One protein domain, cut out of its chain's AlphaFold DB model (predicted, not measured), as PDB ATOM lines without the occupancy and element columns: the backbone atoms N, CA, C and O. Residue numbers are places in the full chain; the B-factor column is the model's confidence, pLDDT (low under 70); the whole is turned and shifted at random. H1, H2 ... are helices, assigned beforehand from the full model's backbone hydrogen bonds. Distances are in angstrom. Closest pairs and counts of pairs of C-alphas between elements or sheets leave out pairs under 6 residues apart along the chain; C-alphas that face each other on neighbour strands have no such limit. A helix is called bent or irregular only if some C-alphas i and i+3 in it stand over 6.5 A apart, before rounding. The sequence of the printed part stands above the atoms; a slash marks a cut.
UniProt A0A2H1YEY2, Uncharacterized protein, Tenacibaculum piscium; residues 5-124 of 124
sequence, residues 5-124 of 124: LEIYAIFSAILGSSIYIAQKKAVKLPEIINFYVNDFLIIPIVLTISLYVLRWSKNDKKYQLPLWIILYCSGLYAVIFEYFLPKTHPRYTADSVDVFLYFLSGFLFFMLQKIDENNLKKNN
ATOM      1  N   LEU A   5      80.997 111.123  88.681       86.62
ATOM      2  CA  LEU A   5      80.317 111.252  89.965       86.62
ATOM      3  C   LEU A   5      80.066 109.897  90.642       86.62
ATOM      4  O   LEU A   5      80.277 109.763  91.844       86.62
ATOM      5  N   GLU A   6      79.678 108.871  89.881       85.00
ATOM      6  CA  GLU A   6      79.468 107.520  90.421       85.00
ATOM      7  C   GLU A   6      80.785 106.894  90.865       85.00
ATOM      8  O   GLU A   6      80.851 106.273  91.924       85.00
ATOM      9  N   ILE A   7      81.843 107.082  90.072       87.62
ATOM     10  CA  ILE A   7      83.187 106.607  90.414       87.62
ATOM     11  C   ILE A   7      83.652 107.273  91.709       87.62
ATOM     12  O   ILE A   7      84.123 106.585  92.612       87.62
ATOM     13  N   TYR A   8      83.467 108.588  91.826       89.12
ATOM     14  CA  TYR A   8      83.835 109.343  93.019       89.12
ATOM     15  C   TYR A   8      83.047 108.906  94.262       89.12
ATOM     16  O   TYR A   8      83.629 108.720  95.332       89.12
ATOM     17  N   ALA A   9      81.740 108.672  94.130       88.31
ATOM     18  CA  ALA A   9      80.901 108.198  95.230       88.31
ATOM     19  C   ALA A   9      81.281 106.780  95.685       88.31
ATOM     20  O   ALA A   9      81.393 106.524  96.884       88.31
ATOM     21  N   ILE A  10      81.538 105.868  94.741       88.94
ATOM     22  CA  ILE A  10      81.989 104.503  95.046       88.94
ATOM     23  C   ILE A  10      83.366 104.538  95.712       88.94
ATOM     24  O   ILE A  10      83.576 103.861  96.717       88.94
ATOM     25  N   PHE A  11      84.291 105.347  95.192       91.38
ATOM     26  CA  PHE A  11      85.603 105.538  95.802       91.38
ATOM     27  C   PHE A  11      85.482 106.052  97.242       91.38
ATOM     28  O   PHE A  11      86.107 105.498  98.142       91.38
ATOM     29  N   SER A  12      84.614 107.041  97.470       89.50
ATOM     30  CA  SER A  12      84.344 107.593  98.802       89.50
ATOM     31  C   SER A  12      83.801 106.531  99.761       89.50
ATOM     32  O   SER A  12      84.271 106.420 100.893       89.50
ATOM     33  N   ALA A  13      82.874 105.686  99.299       88.44
ATOM     34  CA  ALA A  13      82.321 104.594 100.097       88.44
ATOM     35  C   ALA A  13      83.369 103.516 100.434       88.44
ATOM     36  O   ALA A  13      83.422 103.038 101.571       88.44
ATOM     37  N   ILE A  14      84.226 103.148  99.474       91.69
ATOM     38  CA  ILE A  14      85.313 102.178  99.683       91.69
ATOM     39  C   ILE A  14      86.342 102.730 100.673       91.69
ATOM     40  O   ILE A  14      86.773 102.012 101.580       91.69
ATOM     41  N   LEU A  15      86.718 104.002 100.527       90.25
ATOM     42  CA  LEU A  15      87.684 104.654 101.403       90.25
ATOM     43  C   LEU A  15      87.143 104.756 102.836       90.25
ATOM     44  O   LEU A  15      87.814 104.305 103.764       90.25
ATOM     45  N   GLY A  16      85.906 105.233 103.010       86.81
ATOM     46  CA  GLY A  16      85.251 105.298 104.322       86.81
ATOM     47  C   GLY A  16      85.109 103.920 104.980       86.81
ATOM     48  O   GLY A  16      85.427 103.747 106.157       86.81
ATOM     49  N   SER A  17      84.744 102.892 104.206       86.56
ATOM     50  CA  SER A  17      84.683 101.507 104.706       86.56
ATOM     51  C   SER A  17      86.054 100.986 105.142       86.56
ATOM     52  O   SER A  17      86.169 100.296 106.156       86.56
ATOM     53  N   SER A  18      87.111 101.328 104.402       87.50
ATOM     54  CA  SER A  18      88.483 100.926 104.733       87.50
ATOM     55  C   SER A  18      88.960 101.581 106.030       87.50
ATOM     56  O   SER A  18      89.542 100.899 106.877       87.50
ATOM     57  N   ILE A  19      88.653 102.868 106.223       86.50
ATOM     58  CA  ILE A  19      88.928 103.600 107.468       86.50
ATOM     59  C   ILE A  19      88.189 102.942 108.633       86.50
ATOM     60  O   ILE A  19      88.806 102.636 109.652       86.50
ATOM     61  N   TYR A  20      86.903 102.631 108.465       85.94
ATOM     62  CA  TYR A  20      86.105 101.974 109.500       85.94
ATOM     63  C   TYR A  20      86.661 100.594 109.896       85.94
ATOM     64  O   TYR A  20      86.769 100.272 111.083       85.94
ATOM     65  N   ILE A  21      87.082  99.776 108.924       87.25
ATOM     66  CA  ILE A  21      87.719  98.475 109.197       87.25
ATOM     67  C   ILE A  21      89.043  98.662 109.951       87.25
ATOM     68  O   ILE A  21      89.317  97.914 110.894       87.25
ATOM     69  N   ALA A  22      89.858  99.647 109.568       85.69
ATOM     70  CA  ALA A  22      91.120  99.948 110.240       85.69
ATOM     71  C   ALA A  22      90.907 100.422 111.691       85.69
ATOM     72  O   ALA A  22      91.588  99.931 112.594       85.69
ATOM     73  N   GLN A  23      89.906 101.275 111.933       82.75
ATOM     74  CA  GLN A  23      89.491 101.690 113.278       82.75
ATOM     75  C   GLN A  23      89.043 100.491 114.124       82.75
ATOM     76  O   GLN A  23      89.485 100.334 115.263       82.75
ATOM     77  N   LYS A  24      88.231  99.589 113.554       85.00
ATOM     78  CA  LYS A  24      87.760  98.378 114.246       85.00
ATOM     79  C   LYS A  24      88.895  97.411 114.598       85.00
ATOM     80  O   LYS A  24      88.813  96.713 115.604       85.00
ATOM     81  N   LYS A  25      89.963  97.378 113.795       88.19
ATOM     82  CA  LYS A  25      91.188  96.602 114.067       88.19
ATOM     83  C   LYS A  25      92.162  97.307 115.025       88.19
ATOM     84  O   LYS A  25      93.279  96.827 115.187       88.19
ATOM     85  N   ALA A  26      91.757  98.421 115.643       81.06
ATOM     86  CA  ALA A  26      92.581  99.238 116.536       81.06
ATOM     87  C   ALA A  26      93.907  99.709 115.903       81.06
ATOM     88  O   ALA A  26      94.890  99.962 116.602       81.06
ATOM     89  N   VAL A  27      93.943  99.848 114.571       81.38
ATOM     90  CA  VAL A  27      95.089 100.437 113.876       81.38
ATOM     91  C   VAL A  27      95.141 101.918 114.243       81.38
ATOM     92  O   VAL A  27      94.152 102.633 114.080       81.38
ATOM     93  N   LYS A  28      96.290 102.389 114.744       75.94
ATOM     94  CA  LYS A  28      96.507 103.815 115.021       75.94
ATOM     95  C   LYS A  28      96.522 104.590 113.705       75.94
ATOM     96  O   LYS A  28      97.551 104.692 113.046       75.94
ATOM     97  N   LEU A  29      95.365 105.116 113.325       77.50
ATOM     98  CA  LEU A  29      95.241 106.082 112.245       77.50
ATOM     99  C   LEU A  29      95.553 107.493 112.768       77.50
ATOM    100  O   LEU A  29      95.249 107.782 113.930       77.50
ATOM    101  N   PRO A  30      96.116 108.377 111.926       79.88
ATOM    102  CA  PRO A  30      96.225 109.798 112.227       79.88
ATOM    103  C   PRO A  30      94.873 110.371 112.656       79.88
ATOM    104  O   PRO A  30      93.841 110.037 112.072       79.88
ATOM    105  N   GLU A  31      94.878 111.261 113.647       72.12
ATOM    106  CA  GLU A  31      93.658 111.880 114.185       72.12
ATOM    107  C   GLU A  31      92.830 112.551 113.087       72.12
ATOM    108  O   GLU A  31      91.620 112.366 113.030       72.12
ATOM    109  N   ILE A  32      93.495 113.193 112.123       72.06
ATOM    110  CA  ILE A  32      92.841 113.840 110.980       72.06
ATOM    111  C   ILE A  32      91.963 112.865 110.182       72.06
ATOM    112  O   ILE A  32      90.876 113.226 109.742       72.06
ATOM    113  N   ILE A  33      92.412 111.618 110.005       75.75
ATOM    114  CA  ILE A  33      91.660 110.598 109.263       75.75
ATOM    115  C   ILE A  33      90.480 110.087 110.087       75.75
ATOM    116  O   ILE A  33      89.415 109.811 109.539       75.75
ATOM    117  N   ASN A  34      90.664 109.964 111.401       71.81
ATOM    118  CA  ASN A  34      89.614 109.483 112.290       71.81
ATOM    119  C   ASN A  34      88.472 110.481 112.467       71.81
ATOM    120  O   ASN A  34      87.337 110.036 112.628       71.81
ATOM    121  N   PHE A  35      88.779 111.778 112.444       71.25
ATOM    122  CA  PHE A  35      87.799 112.839 112.645       71.25
ATOM    123  C   PHE A  35      87.270 113.368 111.304       71.25
ATOM    124  O   PHE A  35      86.123 113.119 110.982       71.25
ATOM    125  N   TYR A  36      88.112 113.939 110.440       75.81
ATOM    126  CA  TYR A  36      87.633 114.757 109.314       75.81
ATOM    127  C   TYR A  36      87.338 114.002 108.014       75.81
ATOM    128  O   TYR A  36      86.519 114.432 107.200       75.81
ATOM    129  N   VAL A  37      88.039 112.893 107.750       80.81
ATOM    130  CA  VAL A  37      87.948 112.239 106.431       80.81
ATOM    131  C   VAL A  37      86.576 111.610 106.215       80.81
ATOM    132  O   VAL A  37      86.024 111.713 105.124       80.81
ATOM    133  N   ASN A  38      85.989 110.994 107.241       81.62
ATOM    134  CA  ASN A  38      84.654 110.411 107.111       81.62
ATOM    135  C   ASN A  38      83.585 111.487 106.872       81.62
ATOM    136  O   ASN A  38      82.717 111.298 106.018       81.62
ATOM    137  N   ASP A  39      83.706 112.628 107.549       81.06
ATOM    138  CA  ASP A  39      82.775 113.751 107.429       81.06
ATOM    139  C   ASP A  39      82.828 114.382 106.033       81.06
ATOM    140  O   ASP A  39      81.804 114.700 105.427       81.06
ATOM    141  N   PHE A  40      84.011 114.443 105.430       85.50
ATOM    142  CA  PHE A  40      84.140 114.861 104.039       85.50
ATOM    143  C   PHE A  40      83.507 113.860 103.055       85.50
ATOM    144  O   PHE A  40      82.843 114.253 102.091       85.50
ATOM    145  N   LEU A  41      83.691 112.557 103.279       87.50
ATOM    146  CA  LEU A  41      83.260 111.508 102.346       87.50
ATOM    147  C   LEU A  41      81.757 111.191 102.418       87.50
ATOM    148  O   LEU A  41      81.228 110.602 101.474       87.50
ATOM    149  N   ILE A  42      81.054 111.573 103.490       86.56
ATOM    150  CA  ILE A  42      79.632 111.233 103.668       86.56
ATOM    151  C   ILE A  42      78.723 111.977 102.677       86.56
ATOM    152  O   ILE A  42      77.819 111.382 102.088       86.56
ATOM    153  N   ILE A  43      78.982 113.265 102.430       89.62
ATOM    154  CA  ILE A  43      78.112 114.123 101.612       89.62
ATOM    155  C   ILE A  43      78.011 113.640 100.156       89.62
ATOM    156  O   ILE A  43      76.888 113.488  99.667       89.62
ATOM    157  N   PRO A  44      79.113 113.324  99.444       87.69
ATOM    158  CA  PRO A  44      79.036 112.829  98.073       87.69
ATOM    159  C   PRO A  44      78.297 111.492  97.973       87.69
ATOM    160  O   PRO A  44      77.571 111.272  97.004       87.69
ATOM    161  N   ILE A  45      78.432 110.615  98.976       89.25
ATOM    162  CA  ILE A  45      77.719 109.331  99.035       89.25
ATOM    163  C   ILE A  45      76.212 109.581  99.155       89.25
ATOM    164  O   ILE A  45      75.432 109.089  98.336       89.25
ATOM    165  N   VAL A  46      75.801 110.395 100.131       91.12
ATOM    166  CA  VAL A  46      74.389 110.691 100.415       91.12
ATOM    167  C   VAL A  46      73.724 111.424  99.252       91.12
ATOM    168  O   VAL A  46      72.616 111.060  98.848       91.12
ATOM    169  N   LEU A  47      74.395 112.420  98.669       91.38
ATOM    170  CA  LEU A  47      73.883 113.154  97.511       91.38
ATOM    171  C   LEU A  47      73.768 112.256  96.278       91.38
ATOM    172  O   LEU A  47      72.775 112.347  95.560       91.38
ATOM    173  N   THR A  48      74.722 111.347  96.057       90.44
ATOM    174  CA  THR A  48      74.643 110.383  94.950       90.44
ATOM    175  C   THR A  48      73.455 109.446  95.125       90.44
ATOM    176  O   THR A  48      72.668 109.284  94.193       90.44
ATOM    177  N   ILE A  49      73.262 108.881  96.319       90.00
ATOM    178  CA  ILE A  49      72.098 108.032  96.616       90.00
ATOM    179  C   ILE A  49      70.800 108.823  96.409       90.00
ATOM    180  O   ILE A  49      69.894 108.350  95.726       90.00
ATOM    181  N   SER A  50      70.734 110.055  96.918       90.81
ATOM    182  CA  SER A  50      69.569 110.937  96.762       90.81
ATOM    183  C   SER A  50      69.277 111.245  95.292       90.81
ATOM    184  O   SER A  50      68.124 111.211  94.865       90.81
ATOM    185  N   LEU A  51      70.316 111.489  94.487       90.19
ATOM    186  CA  LEU A  51      70.203 111.697  93.045       90.19
ATOM    187  C   LEU A  51      69.615 110.466  92.356       90.19
ATOM    188  O   LEU A  51      68.704 110.600  91.543       90.19
ATOM    189  N   TYR A  52      70.107 109.273  92.690       89.12
ATOM    190  CA  TYR A  52      69.593 108.018  92.144       89.12
ATOM    191  C   TYR A  52      68.131 107.782  92.507       89.12
ATOM    192  O   TYR A  52      67.331 107.462  91.627       89.12
ATOM    193  N   VAL A  53      67.771 107.996  93.773       89.88
ATOM    194  CA  VAL A  53      66.387 107.880  94.245       89.88
ATOM    195  C   VAL A  53      65.480 108.867  93.508       89.88
ATOM    196  O   VAL A  53      64.409 108.476  93.052       89.88
ATOM    197  N   LEU A  54      65.912 110.117  93.312       90.38
ATOM    198  CA  LEU A  54      65.134 111.121  92.579       90.38
ATOM    199  C   LEU A  54      65.009 110.801  91.087       90.38
ATOM    200  O   LEU A  54      63.922 110.957  90.533       90.38
ATOM    201  N   ARG A  55      66.076 110.321  90.440       89.56
ATOM    202  CA  ARG A  55      66.040 109.869  89.038       89.56
ATOM    203  C   ARG A  55      65.077 108.704  88.851       89.56
ATOM    204  O   ARG A  55      64.328 108.685  87.879       89.56
ATOM    205  N   TRP A  56      65.085 107.754  89.786       89.62
ATOM    206  CA  TRP A  56      64.168 106.617  89.783       89.62
ATOM    207  C   TRP A  56      62.722 107.057  90.039       89.62
ATOM    208  O   TRP A  56      61.839 106.736  89.249       89.62
ATOM    209  N   SER A  57      62.488 107.864  91.077       90.75
ATOM    210  CA  SER A  57      61.154 108.342  91.464       90.75
ATOM    211  C   SER A  57      60.511 109.241  90.403       90.75
ATOM    212  O   SER A  57      59.320 109.106  90.131       90.75
ATOM    213  N   LYS A  58      61.284 110.136  89.776       87.69
ATOM    214  CA  LYS A  58      60.799 111.027  88.708       87.69
ATOM    215  C   LYS A  58      60.870 110.403  87.312       87.69
ATOM    216  O   LYS A  58      60.454 111.044  86.353       87.69
ATOM    217  N   ASN A  59      61.411 109.188  87.195       87.56
ATOM    218  CA  ASN A  59      61.701 108.508  85.931       87.56
ATOM    219  C   ASN A  59      62.508 109.368  84.928       87.56
ATOM    220  O   ASN A  59      62.412 109.198  83.714       87.56
ATOM    221  N   ASP A  60      63.318 110.300  85.436       85.56
ATOM    222  CA  ASP A  60      64.140 111.208  84.640       85.56
ATOM    223  C   ASP A  60      65.618 110.903  84.880       85.56
ATOM    224  O   ASP A  60      66.205 111.282  85.893       85.56
ATOM    225  N   LYS A  61      66.244 110.228  83.912       79.50
ATOM    226  CA  LYS A  61      67.662 109.840  83.971       79.50
ATOM    227  C   LYS A  61      68.619 111.031  83.847       79.50
ATOM    228  O   LYS A  61      69.788 110.893  84.207       79.50
ATOM    229  N   LYS A  62      68.149 112.178  83.345       81.31
ATOM    230  CA  LYS A  62      68.934 113.414  83.197       81.31
ATOM    231  C   LYS A  62      68.738 114.366  84.374       81.31
ATOM    232  O   LYS A  62      69.379 115.416  84.403       81.31
ATOM    233  N   TYR A  63      67.922 113.985  85.357       85.94
ATOM    234  CA  TYR A  63      67.708 114.789  86.547       85.94
ATOM    235  C   TYR A  63      69.032 115.090  87.255       85.94
ATOM    236  O   TYR A  63      69.925 114.236  87.375       85.94
ATOM    237  N   GLN A  64      69.122 116.326  87.725       87.44
ATOM    238  CA  GLN A  64      70.255 116.900  88.422       87.44
ATOM    239  C   GLN A  64      69.791 117.491  89.740       87.44
ATOM    240  O   GLN A  64      68.720 118.096  89.817       87.44
ATOM    241  N   LEU A  65      70.620 117.351  90.772       89.19
ATOM    242  CA  LEU A  65      70.371 118.047  92.020       89.19
ATOM    243  C   LEU A  65      70.696 119.530  91.823       89.19
ATOM    244  O   LEU A  65      71.814 119.870  91.422       89.19
ATOM    245  N   PRO A  66      69.731 120.424  92.069       91.19
ATOM    246  CA  PRO A  66      69.980 121.847  92.017       91.19
ATOM    247  C   PRO A  66      70.803 122.274  93.243       91.19
ATOM    248  O   PRO A  66      70.703 121.678  94.318       91.19
ATOM    249  N   LEU A  67      71.604 123.330  93.082       89.75
ATOM    250  CA  LEU A  67      72.580 123.775  94.085       89.75
ATOM    251  C   LEU A  67      71.957 124.006  95.471       89.75
ATOM    252  O   LEU A  67      72.538 123.620  96.474       89.75
ATOM    253  N   TRP A  68      70.751 124.575  95.535       90.38
ATOM    254  CA  TRP A  68      70.049 124.818  96.798       90.38
ATOM    255  C   TRP A  68      69.729 123.534  97.577       90.38
ATOM    256  O   TRP A  68      69.828 123.549  98.797       90.38
ATOM    257  N   ILE A  69      69.421 122.414  96.906       90.94
ATOM    258  CA  ILE A  69      69.205 121.122  97.585       90.94
ATOM    259  C   ILE A  69      70.532 120.577  98.119       90.94
ATOM    260  O   ILE A  69      70.576 120.057  99.229       90.94
ATOM    261  N   ILE A  70      71.619 120.737  97.362       92.69
ATOM    262  CA  ILE A  70      72.963 120.334  97.799       92.69
ATOM    263  C   ILE A  70      73.365 121.119  99.052       92.69
ATOM    264  O   ILE A  70      73.739 120.517 100.054       92.69
ATOM    265  N   LEU A  71      73.214 122.447  99.023       92.38
ATOM    266  CA  LEU A  71      73.497 123.316 100.166       92.38
ATOM    267  C   LEU A  71      72.590 123.004 101.362       92.38
ATOM    268  O   LEU A  71      73.069 122.986 102.492       92.38
ATOM    269  N   TYR A  72      71.308 122.717 101.122       92.56
ATOM    270  CA  TYR A  72      70.375 122.303 102.167       92.56
ATOM    271  C   TYR A  72      70.817 120.994 102.831       92.56
ATOM    272  O   TYR A  72      70.868 120.922 104.055       92.56
ATOM    273  N   CYS A  73      71.191 119.978 102.049       91.50
ATOM    274  CA  CYS A  73      71.700 118.716 102.583       91.50
ATOM    275  C   CYS A  73      73.010 118.903 103.359       91.50
ATOM    276  O   CYS A  73      73.118 118.376 104.463       91.50
ATOM    277  N   SER A  74      73.972 119.669 102.831       91.19
ATOM    278  CA  SER A  74      75.223 119.983 103.539       91.19
ATOM    279  C   SER A  74      74.963 120.715 104.857       91.19
ATOM    280  O   SER A  74      75.517 120.332 105.882       91.19
ATOM    281  N   GLY A  75      74.077 121.717 104.861       89.69
ATOM    282  CA  GLY A  75      73.706 122.450 106.072       89.69
ATOM    283  C   GLY A  75      72.965 121.581 107.091       89.69
ATOM    284  O   GLY A  75      73.245 121.654 108.282       89.69
ATOM    285  N   LEU A  76      72.065 120.710 106.633       90.31
ATOM    286  CA  LEU A  76      71.364 119.758 107.494       90.31
ATOM    287  C   LEU A  76      72.353 118.792 108.158       90.31
ATOM    288  O   LEU A  76      72.253 118.561 109.361       90.31
ATOM    289  N   TYR A  77      73.324 118.266 107.407       87.00
ATOM    290  CA  TYR A  77      74.382 117.417 107.961       87.00
ATOM    291  C   TYR A  77      75.266 118.179 108.946       87.00
ATOM    292  O   TYR A  77      75.491 117.673 110.040       87.00
ATOM    293  N   ALA A  78      75.674 119.410 108.628       86.38
ATOM    294  CA  ALA A  78      76.410 120.257 109.563       86.38
ATOM    295  C   ALA A  78      75.651 120.421 110.890       86.38
ATOM    296  O   ALA A  78      76.196 120.137 111.949       86.38
ATOM    297  N   VAL A  79      74.354 120.750 110.849       85.00
ATOM    298  CA  VAL A  79      73.531 120.880 112.065       85.00
ATOM    299  C   VAL A  79      73.413 119.554 112.823       85.00
ATOM    300  O   VAL A  79      73.513 119.534 114.047       85.00
ATOM    301  N   ILE A  80      73.207 118.426 112.145       83.31
ATOM    302  CA  ILE A  80      73.103 117.125 112.825       83.31
ATOM    303  C   ILE A  80      74.427 116.754 113.504       83.31
ATOM    304  O   ILE A  80      74.441 116.406 114.687       83.31
ATOM    305  N   PHE A  81      75.535 116.832 112.778       77.00
ATOM    306  CA  PHE A  81      76.825 116.373 113.278       77.00
ATOM    307  C   PHE A  81      77.442 117.338 114.291       77.00
ATOM    308  O   PHE A  81      78.034 116.883 115.262       77.00
ATOM    309  N   GLU A  82      77.233 118.645 114.141       78.75
ATOM    310  CA  GLU A  82      77.824 119.655 115.026       78.75
ATOM    311  C   GLU A  82      76.903 120.067 116.182       78.75
ATOM    312  O   GLU A  82      77.382 120.464 117.238       78.75
ATOM    313  N   TYR A  83      75.575 119.973 116.043       70.75
ATOM    314  CA  TYR A  83      74.650 120.397 117.106       70.75
ATOM    315  C   TYR A  83      73.999 119.229 117.852       70.75
ATOM    316  O   TYR A  83      73.812 119.297 119.073       70.75
ATOM    317  N   PHE A  84      73.634 118.151 117.151       72.06
ATOM    318  CA  PHE A  84      72.988 116.993 117.781       72.06
ATOM    319  C   PHE A  84      73.999 115.984 118.329       72.06
ATOM    320  O   PHE A  84      73.837 115.526 119.462       72.06
ATOM    321  N   LEU A  85      75.047 115.656 117.572       68.75
ATOM    322  CA  LEU A  85      76.019 114.633 117.969       68.75
ATOM    323  C   LEU A  85      76.840 114.976 119.231       68.75
ATOM    324  O   LEU A  85      76.913 114.119 120.121       68.75
ATOM    325  N   PRO A  86      77.409 116.190 119.404       63.81
ATOM    326  CA  PRO A  86      78.252 116.485 120.566       63.81
ATOM    327  C   PRO A  86      77.486 116.511 121.889       63.81
ATOM    328  O   PRO A  86      78.080 116.303 122.943       63.81
ATOM    329  N   LYS A  87      76.152 116.657 121.859       61.62
ATOM    330  CA  LYS A  87      75.312 116.470 123.056       61.62
ATOM    331  C   LYS A  87      75.330 115.031 123.582       61.62
ATOM    332  O   LYS A  87      74.988 114.813 124.740       61.62
ATOM    333  N   THR A  88      75.707 114.059 122.750       59.22
ATOM    334  CA  THR A  88      75.732 112.627 123.099       59.22
ATOM    335  C   THR A  88      77.147 112.077 123.281       59.22
ATOM    336  O   THR A  88      77.349 111.184 124.102       59.22
ATOM    337  N   HIS A  89      78.143 112.638 122.583       55.09
ATOM    338  CA  HIS A  89      79.541 112.226 122.688       55.09
ATOM    339  C   HIS A  89      80.476 113.428 122.918       55.09
ATOM    340  O   HIS A  89      80.751 114.165 121.972       55.09
ATOM    341  N   PRO A  90      81.076 113.580 124.118       51.03
ATOM    342  CA  PRO A  90      81.986 114.689 124.456       51.03
ATOM    343  C   PRO A  90      83.350 114.630 123.738       51.03
ATOM    344  O   PRO A  90      84.271 115.361 124.086       51.03
ATOM    345  N   ARG A  91      83.502 113.733 122.755       50.19
ATOM    346  CA  ARG A  91      84.703 113.575 121.926       50.19
ATOM    347  C   ARG A  91      84.693 114.476 120.686       50.19
ATOM    348  O   ARG A  91      85.741 114.651 120.078       50.19
ATOM    349  N   TYR A  92      83.533 115.019 120.318       49.47
ATOM    350  CA  TYR A  92      83.379 115.908 119.172       49.47
ATOM    351  C   TYR A  92      83.449 117.354 119.658       49.47
ATOM    352  O   TYR A  92      82.515 117.862 120.278       49.47
ATOM    353  N   THR A  93      84.584 118.007 119.429       52.72
ATOM    354  CA  THR A  93      84.677 119.465 119.515       52.72
ATOM    355  C   THR A  93      83.888 120.031 118.344       52.72
ATOM    356  O   THR A  93      84.102 119.589 117.223       52.72
ATOM    357  N   ALA A  94      82.976 120.972 118.595       55.44
ATOM    358  CA  ALA A  94      82.354 121.745 117.526       55.44
ATOM    359  C   ALA A  94      83.459 122.555 116.837       55.44
ATOM    360  O   ALA A  94      83.852 123.616 117.324       55.44
ATOM    361  N   ASP A  95      84.038 121.986 115.784       63.09
ATOM    362  CA  ASP A  95      85.021 122.652 114.956       63.09
ATOM    363  C   ASP A  95      84.324 123.073 113.666       63.09
ATOM    364  O   ASP A  95      83.800 122.254 112.911       63.09
ATOM    365  N   SER A  96      84.334 124.376 113.390       70.62
ATOM    366  CA  SER A  96      83.762 124.937 112.162       70.62
ATOM    367  C   SER A  96      84.423 124.368 110.896       70.62
ATOM    368  O   SER A  96      83.902 124.533 109.789       70.62
ATOM    369  N   VAL A  97      85.558 123.677 111.050       77.19
ATOM    370  CA  VAL A  97      86.204 122.870 110.012       77.19
ATOM    371  C   VAL A  97      85.273 121.777 109.469       77.19
ATOM    372  O   VAL A  97      85.233 121.602 108.250       77.19
ATOM    373  N   ASP A  98      84.465 121.111 110.299       77.56
ATOM    374  CA  ASP A  98      83.541 120.052 109.851       77.56
ATOM    375  C   ASP A  98      82.436 120.623 108.963       77.56
ATOM    376  O   ASP A  98      82.140 120.100 107.887       77.56
ATOM    377  N   VAL A  99      81.892 121.776 109.357       83.31
ATOM    378  CA  VAL A  99      80.939 122.541 108.543       83.31
ATOM    379  C   VAL A  99      81.546 122.862 107.187       83.31
ATOM    380  O   VAL A  99      80.935 122.597 106.148       83.31
ATOM    381  N   PHE A 100      82.766 123.401 107.188       86.62
ATOM    382  CA  PHE A 100      83.473 123.731 105.959       86.62
ATOM    383  C   PHE A 100      83.688 122.495 105.079       86.62
ATOM    384  O   PHE A 100      83.443 122.566 103.874       86.62
ATOM    385  N   LEU A 101      84.066 121.355 105.662       87.25
ATOM    386  CA  LEU A 101      84.225 120.083 104.956       87.25
ATOM    387  C   LEU A 101      82.902 119.628 104.323       87.25
ATOM    388  O   LEU A 101      82.898 119.308 103.136       87.25
ATOM    389  N   TYR A 102      81.767 119.687 105.032       88.19
ATOM    390  CA  TYR A 102      80.461 119.314 104.468       88.19
ATOM    391  C   TYR A 102      80.046 120.182 103.273       88.19
ATOM    392  O   TYR A 102      79.496 119.674 102.283       88.19
ATOM    393  N   PHE A 103      80.297 121.492 103.340       90.56
ATOM    394  CA  PHE A 103      80.033 122.395 102.218       90.56
ATOM    395  C   PHE A 103      81.023 122.185 101.068       90.56
ATOM    396  O   PHE A 103      80.602 122.172  99.909       90.56
ATOM    397  N   LEU A 104      82.305 121.955 101.362       91.88
ATOM    398  CA  LEU A 104      83.334 121.674 100.360       91.88
ATOM    399  C   LEU A 104      83.021 120.382  99.594       91.88
ATOM    400  O   LEU A 104      83.079 120.363  98.362       91.88
ATOM    401  N   SER A 105      82.606 119.329 100.296       90.12
ATOM    402  CA  SER A 105      82.161 118.074  99.690       90.12
ATOM    403  C   SER A 105      80.923 118.246  98.816       90.12
ATOM    404  O   SER A 105      80.859 117.701  97.711       90.12
ATOM    405  N   GLY A 106      79.943 119.026  99.281       91.94
ATOM    406  CA  GLY A 106      78.751 119.358  98.498       91.94
ATOM    407  C   GLY A 106      79.100 120.137  97.226       91.94
ATOM    408  O   GLY A 106      78.594 119.836  96.144       91.94
ATOM    409  N   PHE A 107      80.027 121.090  97.325       92.25
ATOM    410  CA  PHE A 107      80.513 121.852  96.179       92.25
ATOM    411  C   PHE A 107      81.266 120.974  95.168       92.25
ATOM    412  O   PHE A 107      81.028 121.077  93.962       92.25
ATOM    413  N   LEU A 108      82.113 120.054  95.638       91.62
ATOM    414  CA  LEU A 108      82.782 119.076  94.777       91.62
ATOM    415  C   LEU A 108      81.779 118.189  94.039       91.62
ATOM    416  O   LEU A 108      81.905 118.001  92.828       91.62
ATOM    417  N   PHE A 109      80.746 117.707  94.734       92.00
ATOM    418  CA  PHE A 109      79.654 116.961  94.109       92.00
ATOM    419  C   PHE A 109      78.959 117.786  93.014       92.00
ATOM    420  O   PHE A 109      78.726 117.281  91.914       92.00
ATOM    421  N   PHE A 110      78.679 119.067  93.274       91.94
ATOM    422  CA  PHE A 110      78.080 119.968  92.286       91.94
ATOM    423  C   PHE A 110      78.957 120.135  91.035       91.94
ATOM    424  O   PHE A 110      78.452 120.037  89.911       91.94
ATOM    425  N   MET A 111      80.269 120.334  91.205       90.50
ATOM    426  CA  MET A 111      81.195 120.430  90.073       90.50
ATOM    427  C   MET A 111      81.256 119.128  89.269       90.50
ATOM    428  O   MET A 111      81.178 119.163  88.040       90.50
ATOM    429  N   LEU A 112      81.345 117.977  89.944       89.56
ATOM    430  CA  LEU A 112      81.360 116.663  89.294       89.56
ATOM    431  C   LEU A 112      80.082 116.424  88.482       89.56
ATOM    432  O   LEU A 112      80.157 115.995  87.331       89.56
ATOM    433  N   GLN A 113      78.921 116.790  89.033       88.31
ATOM    434  CA  GLN A 113      77.640 116.695  88.332       88.31
ATOM    435  C   GLN A 113      77.630 117.531  87.040       88.31
ATOM    436  O   GLN A 113      77.114 117.082  86.015       88.31
ATOM    437  N   LYS A 114      78.216 118.735  87.069       88.06
ATOM    438  CA  LYS A 114      78.333 119.612  85.892       88.06
ATOM    439  C   LYS A 114      79.306 119.079  84.843       88.06
ATOM    440  O   LYS A 114      79.028 119.182  83.648       88.06
ATOM    441  N   ILE A 115      80.422 118.493  85.272       87.62
ATOM    442  CA  ILE A 115      81.395 117.859  84.373       87.62
ATOM    443  C   ILE A 115      80.747 116.682  83.637       87.62
ATOM    444  O   ILE A 115      80.854 116.592  82.411       87.62
ATOM    445  N   ASP A 116      80.015 115.826  84.353       84.94
ATOM    446  CA  ASP A 116      79.303 114.698  83.747       84.94
ATOM    447  C   ASP A 116      78.224 115.156  82.752       84.94
ATOM    448  O   ASP A 116      78.098 114.578  81.674       84.94
ATOM    449  N   GLU A 117      77.496 116.238  83.048       83.88
ATOM    450  CA  GLU A 117      76.536 116.836  82.108       83.88
ATOM    451  C   GLU A 117      77.193 117.252  80.788       83.88
ATOM    452  O   GLU A 117      76.681 116.954  79.705       83.88
ATOM    453  N   ASN A 118      78.329 117.942  80.872       82.38
ATOM    454  CA  ASN A 118      79.048 118.433  79.702       82.38
ATOM    455  C   ASN A 118      79.627 117.279  78.875       82.38
ATOM    456  O   ASN A 118      79.544 117.301  77.647       82.38
ATOM    457  N   ASN A 119      80.144 116.239  79.536       81.12
ATOM    458  CA  ASN A 119      80.620 115.029  78.867       81.12
ATOM    459  C   ASN A 119      79.483 114.293  78.140       81.12
ATOM    460  O   ASN A 119      79.675 113.826  77.018       81.12
ATOM    461  N   LEU A 120      78.285 114.238  78.731       77.75
ATOM    462  CA  LEU A 120      77.101 113.665  78.083       77.75
ATOM    463  C   LEU A 120      76.630 114.486  76.873       77.75
ATOM    464  O   LEU A 120      76.151 113.901  75.906       77.75
ATOM    465  N   LYS A 121      76.763 115.818  76.897       76.31
ATOM    466  CA  LYS A 121      76.445 116.679  75.739       76.31
ATOM    467  C   LYS A 121      77.467 116.556  74.609       76.31
ATOM    468  O   LYS A 121      77.084 116.677  73.459       76.31
ATOM    469  N   LYS A 122      78.745 116.323  74.922       73.62
ATOM    470  CA  LYS A 122      79.819 116.189  73.921       73.62
ATOM    471  C   LYS A 122      79.759 114.872  73.131       73.62
ATOM    472  O   LYS A 122      80.288 114.807  72.029       73.62
ATOM    473  N   ASN A 123      79.155 113.834  73.712       64.44
ATOM    474  CA  ASN A 123      79.100 112.480  73.149       64.44
ATOM    475  C   ASN A 123      77.758 112.135  72.462       64.44
ATOM    476  O   ASN A 123      77.598 110.992  72.038       64.44
ATOM    477  N   ASN A 124      76.807 113.076  72.397       56.75
ATOM    478  CA  ASN A 124      75.540 112.961  71.656       56.75
ATOM    479  C   ASN A 124      75.542 113.935  70.481       56.75
ATOM    480  O   ASN A 124      74.904 113.603  69.462       56.75
TER     481      ASN A 124
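What this domain is: This is residues 5 to 124 of the 124 residues of an uncharacterized protein of Tenacibaculum piscium (UniProt A0A2H1YEY2). Four helices make an elongated up-and-down bundle, each helix running against the one before it, and the bundle is splayed rather than neatly aligned. The kinked helix H2 lies between H1 and H3, which stay apart from each other, and the long helix H4 crosses H2 slantwise, packing on H3 with its residues 98 to 110 and reaching the first residue of H1 with residues 109 to 116. The printed part has 120 residues with four named helices, H1, H2, H3 and H4 in that order along the chain, and no named strand; the class is all helix. The whole is only just compact, close to loose, with a radius of gyration of the C-alphas of 16.0 A, and the C-alphas span 51 by 28 by 23 A along their three main axes.

How they stand to each other: The longest helices by residues are H2, residues 31 to 57, and H4, residues 96 to 122; they are also the hub, each touching three other helices. H2 has a kink of 29 degrees near residue 38 and is irregular, but only just: C-alphas 35 and 38 are 6.8 A apart. H2 touches H4 with residues 36 to 47 alone, and H4 touches it with residues 98 to 109 alone; the closest C-alphas, those of Phe 40 and Leu 101, are 5.3 A apart. These two run the same way at a steep tilt of 43 degrees. H1, residues 5 to 24, touches H2, the closest C-alphas being those of Ala 9 and Ile 45 at 5.1 A. H1 and H2 form a helical hairpin and run opposite ways at a steep tilt of 42 degrees. H3, residues 67 to 84, touches H2 with residues 70 to 74 alone, and H2 touches it with residues 43 to 47 alone; the closest C-alphas, those of Ile 43 and Ser 74, are 6.8 A apart. H2 and H3 are a second helical hairpin, opposite ways at a steep tilt of 45 degrees. The third helical hairpin is H3 and H4, which touch, with the C-alphas of Ala 78 and Val 99 closest at 5.2 A. They run opposite ways at a shallow tilt of 25 degrees. H1 touches H4 with residue 5 alone, where the closest C-alphas, those of Leu 5 and Leu 112, are 5.6 A apart. Their lines stand at a shallow tilt of 34.6 degrees, only just short of steep, and run opposite ways. H1 and H3 are apart. In H1, H3 and H4 every pair of O i and N i+4 is within hydrogen-bond range, and in H2 17 of 23 are.

Where its parts are: H2 measures 39.8 A from C-alpha 31 to C-alpha 57. H4 measures 39.4 A, from C-alpha 96 at (83.762, 124.937, 112.162) to C-alpha 122 at (79.819, 116.189, 73.921). H1 begins with C-alpha 5 at (80.317, 111.252, 89.965) and is 28.5 A long. H3 is the shortest in residues, 18 of them, and measures 24.7 A.

The domain as a whole: The two C-alphas farthest apart, those of Pro 90 and Asn 124, are 53.2 A from each other. The printed part has no cut and ends at residue 124, the chain's last residue. The link from H3 to H4, with 11 residues, is long; those from H1 to H2, with 6, and from H2 to H3, with 9, are short. The mean pLDDT of the printed part is 82.6, and residues 85 to 95 and 123 to 124 are under 70.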